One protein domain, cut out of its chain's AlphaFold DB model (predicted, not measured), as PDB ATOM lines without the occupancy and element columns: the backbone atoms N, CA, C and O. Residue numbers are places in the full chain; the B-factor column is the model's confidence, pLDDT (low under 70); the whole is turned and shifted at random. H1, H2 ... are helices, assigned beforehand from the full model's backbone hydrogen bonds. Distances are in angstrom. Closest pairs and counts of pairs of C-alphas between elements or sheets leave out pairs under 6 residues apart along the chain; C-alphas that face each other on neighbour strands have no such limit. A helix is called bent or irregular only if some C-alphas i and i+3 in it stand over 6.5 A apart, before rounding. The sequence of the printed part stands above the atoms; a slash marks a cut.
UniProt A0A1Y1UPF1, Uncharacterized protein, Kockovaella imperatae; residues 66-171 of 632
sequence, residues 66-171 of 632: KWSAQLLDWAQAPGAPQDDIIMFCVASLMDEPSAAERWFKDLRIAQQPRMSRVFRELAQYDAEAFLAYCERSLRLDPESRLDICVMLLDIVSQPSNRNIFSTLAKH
ATOM      1  N   LYS A  66     -67.983   1.933 150.919       81.50
ATOM      2  CA  LYS A  66     -66.655   2.389 150.457       81.50
ATOM      3  C   LYS A  66     -65.494   1.524 150.958       81.50
ATOM      4  O   LYS A  66     -64.397   1.624 150.418       81.50
ATOM      5  N   TRP A  67     -65.743   0.686 151.964       84.69
ATOM      6  CA  TRP A  67     -64.767  -0.219 152.570       84.69
ATOM      7  C   TRP A  67     -64.957  -1.679 152.140       84.69
ATOM      8  O   TRP A  67     -64.332  -2.563 152.716       84.69
ATOM      9  N   SER A  68     -65.815  -1.964 151.151       84.31
ATOM     10  CA  SER A  68     -66.233  -3.335 150.823       84.31
ATOM     11  C   SER A  68     -65.070  -4.290 150.511       84.31
ATOM     12  O   SER A  68     -65.123  -5.454 150.907       84.31
ATOM     13  N   ALA A  69     -63.995  -3.805 149.880       85.31
ATOM     14  CA  ALA A  69     -62.788  -4.594 149.610       85.31
ATOM     15  C   ALA A  69     -61.973  -4.880 150.885       85.31
ATOM     16  O   ALA A  69     -61.644  -6.027 151.170       85.31
ATOM     17  N   GLN A  70     -61.706  -3.857 151.700       88.06
ATOM     18  CA  GLN A  70     -60.948  -3.995 152.947       88.06
ATOM     19  C   GLN A  70     -61.701  -4.842 153.985       88.06
ATOM     20  O   GLN A  70     -61.082  -5.564 154.769       88.06
ATOM     21  N   LEU A  71     -63.034  -4.764 153.989       89.19
ATOM     22  CA  LEU A  71     -63.901  -5.585 154.833       89.19
ATOM     23  C   LEU A  71     -63.904  -7.046 154.380       89.19
ATOM     24  O   LEU A  71     -63.883  -7.933 155.232       89.19
ATOM     25  N   LEU A  72     -63.860  -7.304 153.068       88.69
ATOM     26  CA  LEU A  72     -63.713  -8.658 152.535       88.69
ATOM     27  C   LEU A  72     -62.368  -9.263 152.955       88.69
ATOM     28  O   LEU A  72     -62.346 -10.342 153.547       88.69
ATOM     29  N   ASP A  73     -61.267  -8.533 152.766       88.38
ATOM     30  CA  ASP A  73     -59.932  -8.956 153.213       88.38
ATOM     31  C   ASP A  73     -59.903  -9.217 154.727       88.38
ATOM     32  O   ASP A  73     -59.208 -10.114 155.224       88.38
ATOM     33  N   TRP A  74     -60.649  -8.421 155.498       90.44
ATOM     34  CA  TRP A  74     -60.790  -8.610 156.937       90.44
ATOM     35  C   TRP A  74     -61.554  -9.872 157.312       90.44
ATOM     36  O   TRP A  74     -61.097 -10.616 158.188       90.44
ATOM     37  N   ALA A  75     -62.671 -10.124 156.634       88.06
ATOM     38  CA  ALA A  75     -63.518 -11.288 156.850       88.06
ATOM     39  C   ALA A  75     -62.835 -12.600 156.430       88.06
ATOM     40  O   ALA A  75     -63.093 -13.640 157.039       88.06
ATOM     41  N   GLN A  76     -61.957 -12.552 155.424       87.81
ATOM     42  CA  GLN A  76     -61.183 -13.702 154.943       87.81
ATOM     43  C   GLN A  76     -59.997 -14.057 155.846       87.81
ATOM     44  O   GLN A  76     -59.583 -15.215 155.898       87.81
ATOM     45  N   ALA A  77     -59.427 -13.079 156.550       85.38
ATOM     46  CA  ALA A  77     -58.259 -13.325 157.382       85.38
ATOM     47  C   ALA A  77     -58.596 -14.144 158.642       85.38
ATOM     48  O   ALA A  77     -59.659 -13.953 159.247       85.38
ATOM     49  N   PRO A  78     -57.662 -14.984 159.118       82.12
ATOM     50  CA  PRO A  78     -57.823 -15.668 160.391       82.12
ATOM     51  C   PRO A  78     -57.804 -14.660 161.547       82.12
ATOM     52  O   PRO A  78     -56.951 -13.776 161.610       82.12
ATOM     53  N   GLY A  79     -58.731 -14.806 162.491       83.00
ATOM     54  CA  GLY A  79     -58.765 -13.992 163.702       83.00
ATOM     55  C   GLY A  79     -60.100 -14.071 164.433       83.00
ATOM     56  O   GLY A  79     -61.082 -14.601 163.912       83.00
ATOM     57  N   ALA A  80     -60.145 -13.519 165.646       84.06
ATOM     58  CA  ALA A  80     -61.376 -13.465 166.428       84.06
ATOM     59  C   ALA A  80     -62.391 -12.495 165.788       84.06
ATOM     60  O   ALA A  80     -61.973 -11.446 165.277       84.06
ATOM     61  N   PRO A  81     -63.693 -12.830 165.782       84.88
ATOM     62  CA  PRO A  81     -64.753 -11.905 165.392       84.88
ATOM     63  C   PRO A  81     -64.829 -10.724 166.369       84.88
ATOM     64  O   PRO A  81     -64.672 -10.908 167.573       84.88
ATOM     65  N   GLN A  82     -65.069  -9.523 165.845       88.44
ATOM     66  CA  GLN A  82     -65.285  -8.299 166.622       88.44
ATOM     67  C   GLN A  82     -66.633  -7.706 166.211       88.44
ATOM     68  O   GLN A  82     -66.856  -7.474 165.021       88.44
ATOM     69  N   ASP A  83     -67.544  -7.534 167.169       87.81
ATOM     70  CA  ASP A  83     -68.960  -7.263 166.884       87.81
ATOM     71  C   ASP A  83     -69.182  -5.913 166.183       87.81
ATOM     72  O   ASP A  83     -70.028  -5.800 165.298       87.81
ATOM     73  N   ASP A  84     -68.383  -4.900 166.508       87.31
ATOM     74  CA  ASP A  84     -68.434  -3.580 165.882       87.31
ATOM     75  C   ASP A  84     -68.009  -3.607 164.405       87.31
ATOM     76  O   ASP A  84     -68.674  -3.006 163.558       87.31
ATOM     77  N   ILE A  85     -66.955  -4.357 164.068       89.56
ATOM     78  CA  ILE A  85     -66.542  -4.569 162.673       89.56
ATOM     79  C   ILE A  85     -67.554  -5.455 161.935       89.56
ATOM     80  O   ILE A  85     -67.828  -5.223 160.759       89.56
ATOM     81  N   ILE A  86     -68.148  -6.448 162.603       91.62
ATOM     82  CA  ILE A  86     -69.172  -7.308 161.995       91.62
ATOM     83  C   ILE A  86     -70.395  -6.494 161.591       91.62
ATOM     84  O   ILE A  86     -70.827  -6.589 160.443       91.62
ATOM     85  N   MET A  87     -70.917  -5.653 162.485       91.00
ATOM     86  CA  MET A  87     -72.051  -4.787 162.159       91.00
ATOM     87  C   MET A  87     -71.708  -3.794 161.046       91.00
ATOM     88  O   MET A  87     -72.558  -3.484 160.212       91.00
ATOM     89  N   PHE A  88     -70.449  -3.355 160.967       90.44
ATOM     90  CA  PHE A  88     -69.966  -2.542 159.855       90.44
ATOM     91  C   PHE A  88     -69.922  -3.320 158.526       90.44
ATOM     92  O   PHE A  88     -70.316  -2.784 157.491       90.44
ATOM     93  N   CYS A  89     -69.537  -4.602 158.546       90.00
ATOM     94  CA  CYS A  89     -69.629  -5.486 157.379       90.00
ATOM     95  C   CYS A  89     -71.083  -5.686 156.935       90.00
ATOM     96  O   CYS A  89     -71.375  -5.575 155.747       90.00
ATOM     97  N   VAL A  90     -71.998  -5.935 157.879       90.81
ATOM     98  CA  VAL A  90     -73.436  -6.086 157.595       90.81
ATOM     99  C   VAL A  90     -73.982  -4.817 156.940       90.81
ATOM    100  O   VAL A  90     -74.589  -4.903 155.878       90.81
ATOM    101  N   ALA A  91     -73.690  -3.635 157.494       89.44
ATOM    102  CA  ALA A  91     -74.091  -2.362 156.895       89.44
ATOM    103  C   ALA A  91     -73.525  -2.177 155.471       89.44
ATOM    104  O   ALA A  91     -74.237  -1.719 154.581       89.44
ATOM    105  N   SER A  92     -72.273  -2.586 155.229       89.00
ATOM    106  CA  SER A  92     -71.637  -2.519 153.902       89.00
ATOM    107  C   SER A  92     -72.359  -3.387 152.867       89.00
ATOM    108  O   SER A  92     -72.617  -2.939 151.751       89.00
ATOM    109  N   LEU A  93     -72.733  -4.612 153.253       87.44
ATOM    110  CA  LEU A  93     -73.453  -5.561 152.398       87.44
ATOM    111  C   LEU A  93     -74.893  -5.121 152.099       87.44
ATOM    112  O   LEU A  93     -75.425  -5.464 151.044       87.44
ATOM    113  N   MET A  94     -75.515  -4.365 153.005       86.56
ATOM    114  CA  MET A  94     -76.836  -3.774 152.779       86.56
ATOM    115  C   MET A  94     -76.774  -2.565 151.836       86.56
ATOM    116  O   MET A  94     -77.654  -2.408 150.991       86.56
ATOM    117  N   ASP A  95     -75.727  -1.743 151.942       86.44
ATOM    118  CA  ASP A  95     -75.526  -0.573 151.078       86.44
ATOM    119  C   ASP A  95     -75.121  -0.961 149.639       86.44
ATOM    120  O   ASP A  95     -75.512  -0.286 148.684       86.44
ATOM    121  N   GLU A  96     -74.323  -2.026 149.460       84.88
ATOM    122  CA  GLU A  96     -73.818  -2.471 148.152       84.88
ATOM    123  C   GLU A  96     -74.145  -3.957 147.858       84.88
ATOM    124  O   GLU A  96     -73.309  -4.840 148.073       84.88
ATOM    125  N   PRO A  97     -75.308  -4.257 147.244       79.06
ATOM    126  CA  PRO A  97     -75.702  -5.622 146.870       79.06
ATOM    127  C   PRO A  97     -74.692  -6.359 145.972       79.06
ATOM    128  O   PRO A  97     -74.525  -7.573 146.073       79.06
ATOM    129  N   SER A  98     -73.975  -5.635 145.103       80.62
ATOM    130  CA  SER A  98     -72.936  -6.212 144.236       80.62
ATOM    131  C   SER A  98     -71.702  -6.692 144.997       80.62
ATOM    132  O   SER A  98     -70.978  -7.554 144.497       80.62
ATOM    133  N   ALA A  99     -71.444  -6.152 146.192       81.12
ATOM    134  CA  ALA A  99     -70.365  -6.630 147.043       81.12
ATOM    135  C   ALA A  99     -70.697  -8.021 147.596       81.12
ATOM    136  O   ALA A  99     -69.826  -8.888 147.583       81.12
ATOM    137  N   ALA A 100     -71.956  -8.276 147.973       80.31
ATOM    138  CA  ALA A 100     -72.386  -9.572 148.493       80.31
ATOM    139  C   ALA A 100     -72.070 -10.724 147.523       80.31
ATOM    140  O   ALA A 100     -71.535 -11.746 147.942       80.31
ATOM    141  N   GLU A 101     -72.284 -10.537 146.216       80.69
ATOM    142  CA  GLU A 101     -71.929 -11.540 145.195       80.69
ATOM    143  C   GLU A 101     -70.437 -11.909 145.211       80.69
ATOM    144  O   GLU A 101     -70.082 -13.075 145.037       80.69
ATOM    145  N   ARG A 102     -69.548 -10.935 145.451       83.69
ATOM    146  CA  ARG A 102     -68.102 -11.194 145.568       83.69
ATOM    147  C   ARG A 102     -67.783 -11.958 146.850       83.69
ATOM    148  O   ARG A 102     -67.008 -12.906 146.810       83.69
ATOM    149  N   TRP A 103     -68.427 -11.589 147.956       87.00
ATOM    150  CA  TRP A 103     -68.245 -12.259 149.244       87.00
ATOM    151  C   TRP A 103     -68.690 -13.726 149.189       87.00
ATOM    152  O   TRP A 103     -67.993 -14.592 149.704       87.00
ATOM    153  N   PHE A 104     -69.810 -14.022 148.521       82.75
ATOM    154  CA  PHE A 104     -70.294 -15.393 148.342       82.75
ATOM    155  C   PHE A 104     -69.417 -16.233 147.406       82.75
ATOM    156  O   PHE A 104     -69.288 -17.437 147.616       82.75
ATOM    157  N   LYS A 105     -68.781 -15.622 146.402       82.25
ATOM    158  CA  LYS A 105     -67.854 -16.326 145.502       82.25
ATOM    159  C   LYS A 105     -66.600 -16.825 146.232       82.25
ATOM    160  O   LYS A 105     -66.161 -17.960 146.025       82.25
ATOM    161  N   ASP A 106     -66.055 -15.991 147.114       79.19
ATOM    162  CA  ASP A 106     -64.834 -16.289 147.874       79.19
ATOM    163  C   ASP A 106     -65.113 -17.001 149.209       79.19
ATOM    164  O   ASP A 106     -64.196 -17.248 150.000       79.19
ATOM    165  N   LEU A 107     -66.378 -17.344 149.457       79.88
ATOM    166  CA  LEU A 107     -66.823 -18.004 150.670       79.88
ATOM    167  C   LEU A 107     -66.183 -19.388 150.797       79.88
ATOM    168  O   LEU A 107     -66.393 -20.255 149.950       79.88
ATOM    169  N   ARG A 108     -65.442 -19.605 151.886       80.00
ATOM    170  CA  ARG A 108     -64.916 -20.920 152.290       80.00
ATOM    171  C   ARG A 108     -65.130 -21.093 153.792       80.00
ATOM    172  O   ARG A 108     -64.267 -20.746 154.601       80.00
ATOM    173  N   ILE A 109     -66.296 -21.604 154.189       70.06
ATOM    174  CA  ILE A 109     -66.792 -21.510 155.581       70.06
ATOM    175  C   ILE A 109     -65.871 -22.196 156.572       70.06
ATOM    176  O   ILE A 109     -65.610 -21.658 157.646       70.06
ATOM    177  N   ALA A 110     -65.346 -23.363 156.199       63.94
ATOM    178  CA  ALA A 110     -64.447 -24.132 157.051       63.94
ATOM    179  C   ALA A 110     -63.149 -23.375 157.397       63.94
ATOM    180  O   ALA A 110     -62.473 -23.729 158.359       63.94
ATOM    181  N   GLN A 111     -62.798 -22.341 156.627       71.00
ATOM    182  CA  GLN A 111     -61.537 -21.610 156.747       71.00
ATOM    183  C   GLN A 111     -61.724 -20.169 157.255       71.00
ATOM    184  O   GLN A 111     -60.741 -19.525 157.612       71.00
ATOM    185  N   GLN A 112     -62.961 -19.656 157.317       84.00
ATOM    186  CA  GLN A 112     -63.247 -18.227 157.516       84.00
ATOM    187  C   GLN A 112     -64.323 -17.986 158.603       84.00
ATOM    188  O   GLN A 112     -65.486 -17.698 158.296       84.00
ATOM    189  N   PRO A 113     -63.964 -18.056 159.903       83.25
ATOM    190  CA  PRO A 113     -64.924 -17.905 161.003       83.25
ATOM    191  C   PRO A 113     -65.521 -16.492 161.103       83.25
ATOM    192  O   PRO A 113     -66.688 -16.344 161.467       83.25
ATOM    193  N   ARG A 114     -64.753 -15.450 160.745       89.56
ATOM    194  CA  ARG A 114     -65.232 -14.056 160.708       89.56
ATOM    195  C   ARG A 114     -66.330 -13.880 159.662       89.56
ATOM    196  O   ARG A 114     -67.391 -13.354 159.984       89.56
ATOM    197  N   MET A 115     -66.111 -14.380 158.447       88.06
ATOM    198  CA  MET A 115     -67.094 -14.312 157.364       88.06
ATOM    199  C   MET A 115     -68.391 -15.060 157.707       88.06
ATOM    200  O   MET A 115     -69.478 -14.514 157.531       88.06
ATOM    201  N   SER A 116     -68.288 -16.267 158.274       86.94
ATOM    202  CA  SER A 116     -69.457 -17.020 158.756       86.94
ATOM    203  C   SER A 116     -70.267 -16.226 159.793       86.94
ATOM    204  O   SER A 116     -71.496 -16.152 159.717       86.94
ATOM    205  N   ARG A 117     -69.582 -15.546 160.726       89.00
ATOM    206  CA  ARG A 117     -70.228 -14.683 161.724       89.00
ATOM    207  C   ARG A 117     -70.937 -13.483 161.089       89.00
ATOM    208  O   ARG A 117     -72.059 -13.199 161.494       89.00
ATOM    209  N   VAL A 118     -70.335 -12.830 160.089       90.75
ATOM    210  CA  VAL A 118     -70.958 -11.709 159.356       90.75
ATOM    211  C   VAL A 118     -72.260 -12.139 158.691       90.75
ATOM    212  O   VAL A 118     -73.281 -11.482 158.869       90.75
ATOM    213  N   PHE A 119     -72.262 -13.263 157.973       89.31
ATOM    214  CA  PHE A 119     -73.477 -13.738 157.310       89.31
ATOM    215  C   PHE A 119     -74.569 -14.180 158.285       89.31
ATOM    216  O   PHE A 119     -75.751 -13.997 158.006       89.31
ATOM    217  N   ARG A 120     -74.192 -14.714 159.452       88.81
ATOM    218  CA  ARG A 120     -75.148 -15.037 160.516       88.81
ATOM    219  C   ARG A 120     -75.844 -13.788 161.054       88.81
ATOM    220  O   ARG A 120     -77.059 -13.807 161.214       88.81
ATOM    221  N   GLU A 121     -75.088 -12.722 161.310       89.81
ATOM    222  CA  GLU A 121     -75.652 -11.437 161.741       89.81
ATOM    223  C   GLU A 121     -76.477 -10.784 160.622       89.81
ATOM    224  O   GLU A 121     -77.556 -10.262 160.887       89.81
ATOM    225  N   LEU A 122     -76.055 -10.899 159.355       89.38
ATOM    226  CA  LEU A 122     -76.850 -10.446 158.209       89.38
ATOM    227  C   LEU A 122     -78.198 -11.175 158.134       89.38
ATOM    228  O   LEU A 122     -79.225 -10.527 157.987       89.38
ATOM    229  N   ALA A 123     -78.213 -12.501 158.287       89.50
ATOM    230  CA  ALA A 123     -79.446 -13.286 158.275       89.50
ATOM    231  C   ALA A 123     -80.381 -12.962 159.457       89.50
ATOM    232  O   ALA A 123     -81.594 -13.125 159.341       89.50
ATOM    233  N   GLN A 124     -79.826 -12.517 160.590       88.94
ATOM    234  CA  GLN A 124     -80.596 -12.041 161.742       88.94
ATOM    235  C   GLN A 124     -81.164 -10.640 161.529       88.94
ATOM    236  O   GLN A 124     -82.297 -10.378 161.932       88.94
ATOM    237  N   TYR A 125     -80.385  -9.758 160.906       88.56
ATOM    238  CA  TYR A 125     -80.773  -8.378 160.640       88.56
ATOM    239  C   TYR A 125     -81.794  -8.278 159.498       88.56
ATOM    240  O   TYR A 125     -82.825  -7.627 159.650       88.56
ATOM    241  N   ASP A 126     -81.530  -8.958 158.380       89.12
ATOM    242  CA  ASP A 126     -82.396  -9.015 157.204       89.12
ATOM    243  C   ASP A 126     -82.304 -10.392 156.517       89.12
ATOM    244  O   ASP A 126     -81.470 -10.660 155.643       89.12
ATOM    245  N   ALA A 127     -83.203 -11.290 156.926       89.81
ATOM    246  CA  ALA A 127     -83.290 -12.637 156.376       89.81
ATOM    247  C   ALA A 127     -83.675 -12.653 154.887       89.81
ATOM    248  O   ALA A 127     -83.277 -13.571 154.172       89.81
ATOM    249  N   GLU A 128     -84.452 -11.678 154.408       91.06
ATOM    250  CA  GLU A 128     -84.924 -11.650 153.022       91.06
ATOM    251  C   GLU A 128     -83.789 -11.250 152.077       91.06
ATOM    252  O   GLU A 128     -83.516 -11.966 151.110       91.06
ATOM    253  N   ALA A 129     -83.042 -10.194 152.419       89.19
ATOM    254  CA  ALA A 129     -81.850  -9.798 151.675       89.19
ATOM    255  C   ALA A 129     -80.802 -10.923 151.645       89.19
ATOM    256  O   ALA A 129     -80.291 -11.273 150.578       89.19
ATOM    257  N   PHE A 130     -80.533 -11.555 152.795       91.19
ATOM    258  CA  PHE A 130     -79.623 -12.700 152.875       91.19
ATOM    259  C   PHE A 130     -80.037 -13.845 151.936       91.19
ATOM    260  O   PHE A 130     -79.214 -14.360 151.175       91.19
ATOM    261  N   LEU A 131     -81.316 -14.234 151.951       93.06
ATOM    262  CA  LEU A 131     -81.827 -15.309 151.101       93.06
ATOM    263  C   LEU A 131     -81.803 -14.952 149.610       93.06
ATOM    264  O   LEU A 131     -81.543 -15.837 148.790       93.06
ATOM    265  N   ALA A 132     -82.014 -13.684 149.252       91.56
ATOM    266  CA  ALA A 132     -81.873 -13.201 147.881       91.56
ATOM    267  C   ALA A 132     -80.423 -13.325 147.379       91.56
ATOM    268  O   ALA A 132     -80.188 -13.792 146.257       91.56
ATOM    269  N   TYR A 133     -79.438 -12.994 148.222       89.75
ATOM    270  CA  TYR A 133     -78.022 -13.183 147.893       89.75
ATOM    271  C   TYR A 133     -77.649 -14.662 147.742       89.75
ATOM    272  O   TYR A 133     -76.962 -15.028 146.781       89.75
ATOM    273  N   CYS A 134     -78.150 -15.521 148.636       90.62
ATOM    274  CA  CYS A 134     -77.988 -16.969 148.532       90.62
ATOM    275  C   CYS A 134     -78.590 -17.504 147.227       90.62
ATOM    276  O   CYS A 134     -77.911 -18.222 146.500       90.62
ATOM    277  N   GLU A 135     -79.828 -17.138 146.879       91.94
ATOM    278  CA  GLU A 135     -80.482 -17.597 145.645       91.94
ATOM    279  C   GLU A 135     -79.669 -17.245 144.397       91.94
ATOM    280  O   GLU A 135     -79.448 -18.099 143.531       91.94
ATOM    281  N   ARG A 136     -79.230 -15.988 144.304       89.00
ATOM    282  CA  ARG A 136     -78.460 -15.503 143.160       89.00
ATOM    283  C   ARG A 136     -77.132 -16.245 143.035       89.00
ATOM    284  O   ARG A 136     -76.790 -16.699 141.941       89.00
ATOM    285  N   SER A 137     -76.432 -16.429 144.150       88.56
ATOM    286  CA  SER A 137     -75.141 -17.123 144.188       88.56
ATOM    287  C   SER A 137     -75.287 -18.613 143.854       88.56
ATOM    288  O   SER A 137     -74.558 -19.112 142.998       88.56
ATOM    289  N   LEU A 138     -76.311 -19.291 144.398       89.62
ATOM    290  CA  LEU A 138     -76.635 -20.692 144.088       89.62
ATOM    291  C   LEU A 138     -76.853 -20.926 142.582       89.62
ATOM    292  O   LEU A 138     -76.488 -21.981 142.059       89.62
ATOM    293  N   ARG A 139     -77.441 -19.963 141.861       87.62
ATOM    294  CA  ARG A 139     -77.677 -20.087 140.411       87.62
ATOM    295  C   ARG A 139     -76.439 -19.804 139.562       87.62
ATOM    296  O   ARG A 139     -76.245 -20.467 138.543       87.62
ATOM    297  N   LEU A 140     -75.632 -18.812 139.940       85.31
ATOM    298  CA  LEU A 140     -74.530 -18.317 139.110       85.31
ATOM    299  C   LEU A 140     -73.288 -19.212 139.161       85.31
ATOM    300  O   LEU A 140     -72.673 -19.451 138.109       85.31
ATOM    301  N   ASP A 141     -72.952 -19.696 140.358       85.44
ATOM    302  CA  ASP A 141     -71.697 -20.379 140.650       85.44
ATOM    303  C   ASP A 141     -71.925 -21.751 141.320       85.44
ATOM    304  O   ASP A 141     -72.358 -21.819 142.470       85.44
ATOM    305  N   PRO A 142     -71.662 -22.869 140.617       88.12
ATOM    306  CA  PRO A 142     -71.824 -24.207 141.181       88.12
ATOM    307  C   PRO A 142     -70.880 -24.518 142.346       88.12
ATOM    308  O   PRO A 142     -71.267 -25.264 143.241       88.12
ATOM    309  N   GLU A 143     -69.656 -23.979 142.341       86.00
ATOM    310  CA  GLU A 143     -68.611 -24.351 143.307       86.00
ATOM    311  C   GLU A 143     -68.903 -23.816 144.717       86.00
ATOM    312  O   GLU A 143     -68.710 -24.529 145.698       86.00
ATOM    313  N   SER A 144     -69.457 -22.605 144.834       87.06
ATOM    314  CA  SER A 144     -69.857 -22.019 146.126       87.06
ATOM    315  C   SER A 144     -71.110 -22.645 146.754       87.06
ATOM    316  O   SER A 144     -71.397 -22.386 147.925       87.06
ATOM    317  N   ARG A 145     -71.863 -23.499 146.039       89.94
ATOM    318  CA  ARG A 145     -73.127 -24.076 146.549       89.94
ATOM    319  C   ARG A 145     -72.956 -24.862 147.837       89.94
ATOM    320  O   ARG A 145     -73.829 -24.780 148.701       89.94
ATOM    321  N   LEU A 146     -71.871 -25.629 147.955       89.06
ATOM    322  CA  LEU A 146     -71.609 -26.431 149.147       89.06
ATOM    323  C   LEU A 146     -71.498 -25.528 150.373       89.06
ATOM    324  O   LEU A 146     -72.256 -25.708 151.324       89.06
ATOM    325  N   ASP A 147     -70.611 -24.536 150.314       88.31
ATOM    326  CA  ASP A 147     -70.431 -23.574 151.391       88.31
ATOM    327  C   ASP A 147     -71.755 -22.853 151.695       88.31
ATOM    328  O   ASP A 147     -72.241 -22.913 152.822       88.31
ATOM    329  N   ILE A 148     -72.434 -22.283 150.694       90.25
ATOM    330  CA  ILE A 148     -73.720 -21.589 150.901       90.25
ATOM    331  C   ILE A 148     -74.737 -22.478 151.635       90.25
ATOM    332  O   ILE A 148     -75.383 -22.033 152.584       90.25
ATOM    333  N   CYS A 149     -74.870 -23.745 151.236       91.31
ATOM    334  CA  CYS A 149     -75.829 -24.661 151.852       91.31
ATOM    335  C   CYS A 149     -75.418 -25.083 153.269       91.31
ATOM    336  O   CYS A 149     -76.292 -25.225 154.123       91.31
ATOM    337  N   VAL A 150     -74.118 -25.247 153.547       89.81
ATOM    338  CA  VAL A 150     -73.608 -25.489 154.910       89.81
ATOM    339  C   VAL A 150     -73.916 -24.298 155.814       89.81
ATOM    340  O   VAL A 150     -74.414 -24.492 156.921       89.81
ATOM    341  N   MET A 151     -73.675 -23.072 155.337       89.50
ATOM    342  CA  MET A 151     -74.007 -21.850 156.075       89.50
ATOM    343  C   MET A 151     -75.491 -21.781 156.384       89.50
ATOM    344  O   MET A 151     -75.886 -21.543 157.521       89.50
ATOM    345  N   LEU A 152     -76.310 -21.985 155.353       90.81
ATOM    346  CA  LEU A 152     -77.750 -21.894 155.470       90.81
ATOM    347  C   LEU A 152     -78.254 -22.945 156.461       90.81
ATOM    348  O   LEU A 152     -79.049 -22.611 157.329       90.81
ATOM    349  N   LEU A 153     -77.730 -24.174 156.410       89.25
ATOM    350  CA  LEU A 153     -78.054 -25.219 157.377       89.25
ATOM    351  C   LEU A 153     -77.633 -24.855 158.812       89.25
ATOM    352  O   LEU A 153     -78.422 -25.090 159.727       89.25
ATOM    353  N   ASP A 154     -76.449 -24.272 159.027       86.50
ATOM    354  CA  ASP A 154     -76.002 -23.802 160.352       86.50
ATOM    355  C   ASP A 154     -76.922 -22.702 160.902       86.50
ATOM    356  O   ASP A 154     -77.428 -22.810 162.018       86.50
ATOM    357  N   ILE A 155     -77.205 -21.673 160.099       87.50
ATOM    358  CA  ILE A 155     -78.059 -20.539 160.485       87.50
ATOM    359  C   ILE A 155     -79.481 -21.006 160.809       87.50
ATOM    360  O   ILE A 155     -80.075 -20.545 161.784       87.50
ATOM    361  N   VAL A 156     -80.015 -21.914 159.993       85.19
ATOM    362  CA  VAL A 156     -81.362 -22.476 160.132       85.19
ATOM    363  C   VAL A 156     -81.444 -23.410 161.345       85.19
ATOM    364  O   VAL A 156     -82.446 -23.417 162.049       85.19
ATOM    365  N   SER A 157     -80.386 -24.159 161.661       80.25
ATOM    366  CA  SER A 157     -80.371 -25.070 162.817       80.25
ATOM    367  C   SER A 157     -80.252 -24.354 164.169       80.25
ATOM    368  O   SER A 157     -80.389 -24.993 165.214       80.25
ATOM    369  N   GLN A 158     -79.999 -23.042 164.188       80.38
ATOM    370  CA  GLN A 158     -79.849 -22.277 165.423       80.38
ATOM    371  C   GLN A 158     -81.202 -21.841 166.012       80.38
ATOM    372  O   GLN A 158     -82.034 -21.257 165.314       80.38
ATOM    373  N   PRO A 159     -81.417 -22.017 167.330       68.62
ATOM    374  CA  PRO A 159     -82.692 -21.703 167.982       68.62
ATOM    375  C   PRO A 159     -83.016 -20.201 168.028       68.62
ATOM    376  O   PRO A 159     -84.170 -19.832 168.255       68.62
ATOM    377  N   SER A 160     -82.017 -19.338 167.820       69.19
ATOM    378  CA  SER A 160     -82.142 -17.876 167.767       69.19
ATOM    379  C   SER A 160     -82.844 -17.368 166.503       69.19
ATOM    380  O   SER A 160     -83.406 -16.277 166.531       69.19
ATOM    381  N   ASN A 161     -82.887 -18.154 165.421       66.94
ATOM    382  CA  ASN A 161     -83.353 -17.708 164.101       66.94
ATOM    383  C   ASN A 161     -84.714 -18.307 163.720       66.94
ATOM    384  O   ASN A 161     -84.897 -18.814 162.617       66.94
ATOM    385  N   ARG A 162     -85.707 -18.249 164.618       65.06
ATOM    386  CA  ARG A 162     -87.009 -18.922 164.404       65.06
ATOM    387  C   ARG A 162     -87.751 -18.477 163.135       65.06
ATOM    388  O   ARG A 162     -88.506 -19.262 162.571       65.06
ATOM    389  N   ASN A 163     -87.512 -17.254 162.663       78.00
ATOM    390  CA  ASN A 163     -88.207 -16.690 161.504       78.00
ATOM    391  C   ASN A 163     -87.577 -17.076 160.157       78.00
ATOM    392  O   ASN A 163     -88.249 -16.977 159.135       78.00
ATOM    393  N   ILE A 164     -86.325 -17.552 160.118       85.12
ATOM    394  CA  ILE A 164     -85.670 -17.824 158.829       85.12
ATOM    395  C   ILE A 164     -86.326 -18.996 158.088       85.12
ATOM    396  O   ILE A 164     -86.408 -18.973 156.864       85.12
ATOM    397  N   PHE A 165     -86.860 -19.980 158.820       86.25
ATOM    398  CA  PHE A 165     -87.599 -21.108 158.248       86.25
ATOM    399  C   PHE A 165     -88.838 -20.656 157.477       86.25
ATOM    400  O   PHE A 165     -89.062 -21.088 156.348       86.25
ATOM    401  N   SER A 166     -89.637 -19.774 158.081       86.50
ATOM    402  CA  SER A 166     -90.879 -19.290 157.482       86.50
ATOM    403  C   SER A 166     -90.618 -18.306 156.341       86.50
ATOM    404  O   SER A 166     -91.365 -18.311 155.362       86.50
ATOM    405  N   THR A 167     -89.539 -17.518 156.418       91.12
ATOM    406  CA  THR A 167     -89.079 -16.674 155.306       91.12
ATOM    407  C   THR A 167     -88.584 -17.532 154.141       91.12
ATOM    408  O   THR A 167     -89.056 -17.365 153.018       91.12
ATOM    409  N   LEU A 168     -87.713 -18.519 154.392       91.25
ATOM    410  CA  LEU A 168     -87.200 -19.433 153.365       91.25
ATOM    411  C   LEU A 168     -88.318 -20.237 152.691       91.25
ATOM    412  O   LEU A 168     -88.293 -20.397 151.475       91.25
ATOM    413  N   ALA A 169     -89.328 -20.677 153.447       90.69
ATOM    414  CA  ALA A 169     -90.488 -21.403 152.922       90.69
ATOM    415  C   ALA A 169     -91.297 -20.623 151.866       90.69
ATOM    416  O   ALA A 169     -91.965 -21.229 151.022       90.69
ATOM    417  N   LYS A 170     -91.253 -19.286 151.922       90.56
ATOM    418  CA  LYS A 170     -91.955 -18.377 151.002       90.56
ATOM    419  C   LYS A 170     -91.033 -17.787 149.929       90.56
ATOM    420  O   LYS A 170     -91.527 -17.262 148.936       90.56
ATOM    421  N   HIS A 171     -89.719 -17.867 150.126       93.38
ATOM    422  CA  HIS A 171     -88.720 -17.258 149.256       93.38
ATOM    423  C   HIS A 171     -88.399 -18.138 148.034       93.38
ATOM    424  O   HIS A 171     -88.380 -19.371 148.106       93.38
TER     425      HIS A 171
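AT A GLANCE: This is residues 66 to 171 of the 632 residues of an uncharacterized protein of Kockovaella imperatae (UniProt A0A1Y1UPF1). Seven helices cross one another in a compact cluster, with H4 running through the middle. H1 and H2 pack on H4 toward one end, the helical hairpin of H5 and H6 packs on it toward the other, H3 lies beside H4 and packs on H5, and H7 sits beyond H5 at the far end from H1. The printed part has 106 residues, with seven named helices in the order H1 to H7 and no named strand; its class is all helix, and the helix packing is mostly crossed, with 1 of 8 touching pairs at a shallow tilt. The whole is compact, with a radius of gyration of the C-alphas of 12.7 A, and rounded, spanning 34 by 29 by 27 A along its three main axes.

IN THESE COORDINATES: H1, residues 66 to 76, begins at C-alpha 66 at (-66.655, 2.389, 150.457) and measures 17.6 A from first to last C-alpha. It is irregular: C-alphas 66 and 69 are 8.0 A apart. After a short link comes H2, residues 83 to 95, 18.4 A long. A tight link of one residue joins it to H3, residues 97 to 105, 13.3 A long. A short link of 7 residues leads to H4, residues 113 to 125, 18.5 A long, which begins at C-alpha 113 at (-64.924, -17.905, 161.003). One residue separates it from H5, residues 127 to 140, the longest helix at 14 residues and 20.2 A. A tight link of 4 residues leads to H6, residues 145 to 157, 17.8 A long. After a short link, H7, residues 164 to 170, 10.1 A long, ends at C-alpha 170 at (-91.955, -18.377, 151.002).

HOW THE PARTS SIT: H4 and H5 are the hub, each touching four other helices. H1 touches H4 at a steep tilt of 54 degrees, opposite ways, and the closest C-alphas, those of Ala 75 and Met 115, are 4.7 A apart. H2 touches H4 with residues 86 to 90 alone, at a steep tilt of 62 degrees; the closest C-alphas, of Ile 86 and Val 118, are 5.4 A apart. H1 and H2 touch too, closest at the C-alphas of Leu 71 and Cys 89, 6.3 A. H4 touches H5 with residues 119 to 123 alone, closest at the C-alphas of Ala 123 and Phe 130, 5.4 A. H4 and H6 only just touch, with 3 pairs of C-alphas within 8 A, the closest being those of Arg 120 and Ile 155, 6.2 A. H5 and H6 form a helical hairpin at a shallow tilt of 22 degrees, opposite ways, closest at the C-alphas of Leu 138 and Arg 145, 5.5 A. H3 touches H5, closest at the C-alphas of Glu 101 and Ser 137, 6.5 A, while H3 and H4 are near each other. H7 touches H5, closest at the C-alphas of Ala 127 and Ile 164, 6.2 A. Among the pairs that stay apart are H1 and H5, and H2 and H6. In H2, H4, H5 and H6 every O i to N i+4 pair is within hydrogen-bond range; H1 has 6 of 7, H3 3 of 5 and H7 2 of 3.

THE WHOLE: The two C-alphas farthest apart are those of Gly 79 and Lys 170, 35.8 A. The first and last printed C-alphas, of Lys 66 and His 171, are 29.6 A apart. The printed part has no cut, and no link is long. The mean pLDDT of the printed part is 85.9; residue 110 and residues 159 to 162 are under 70.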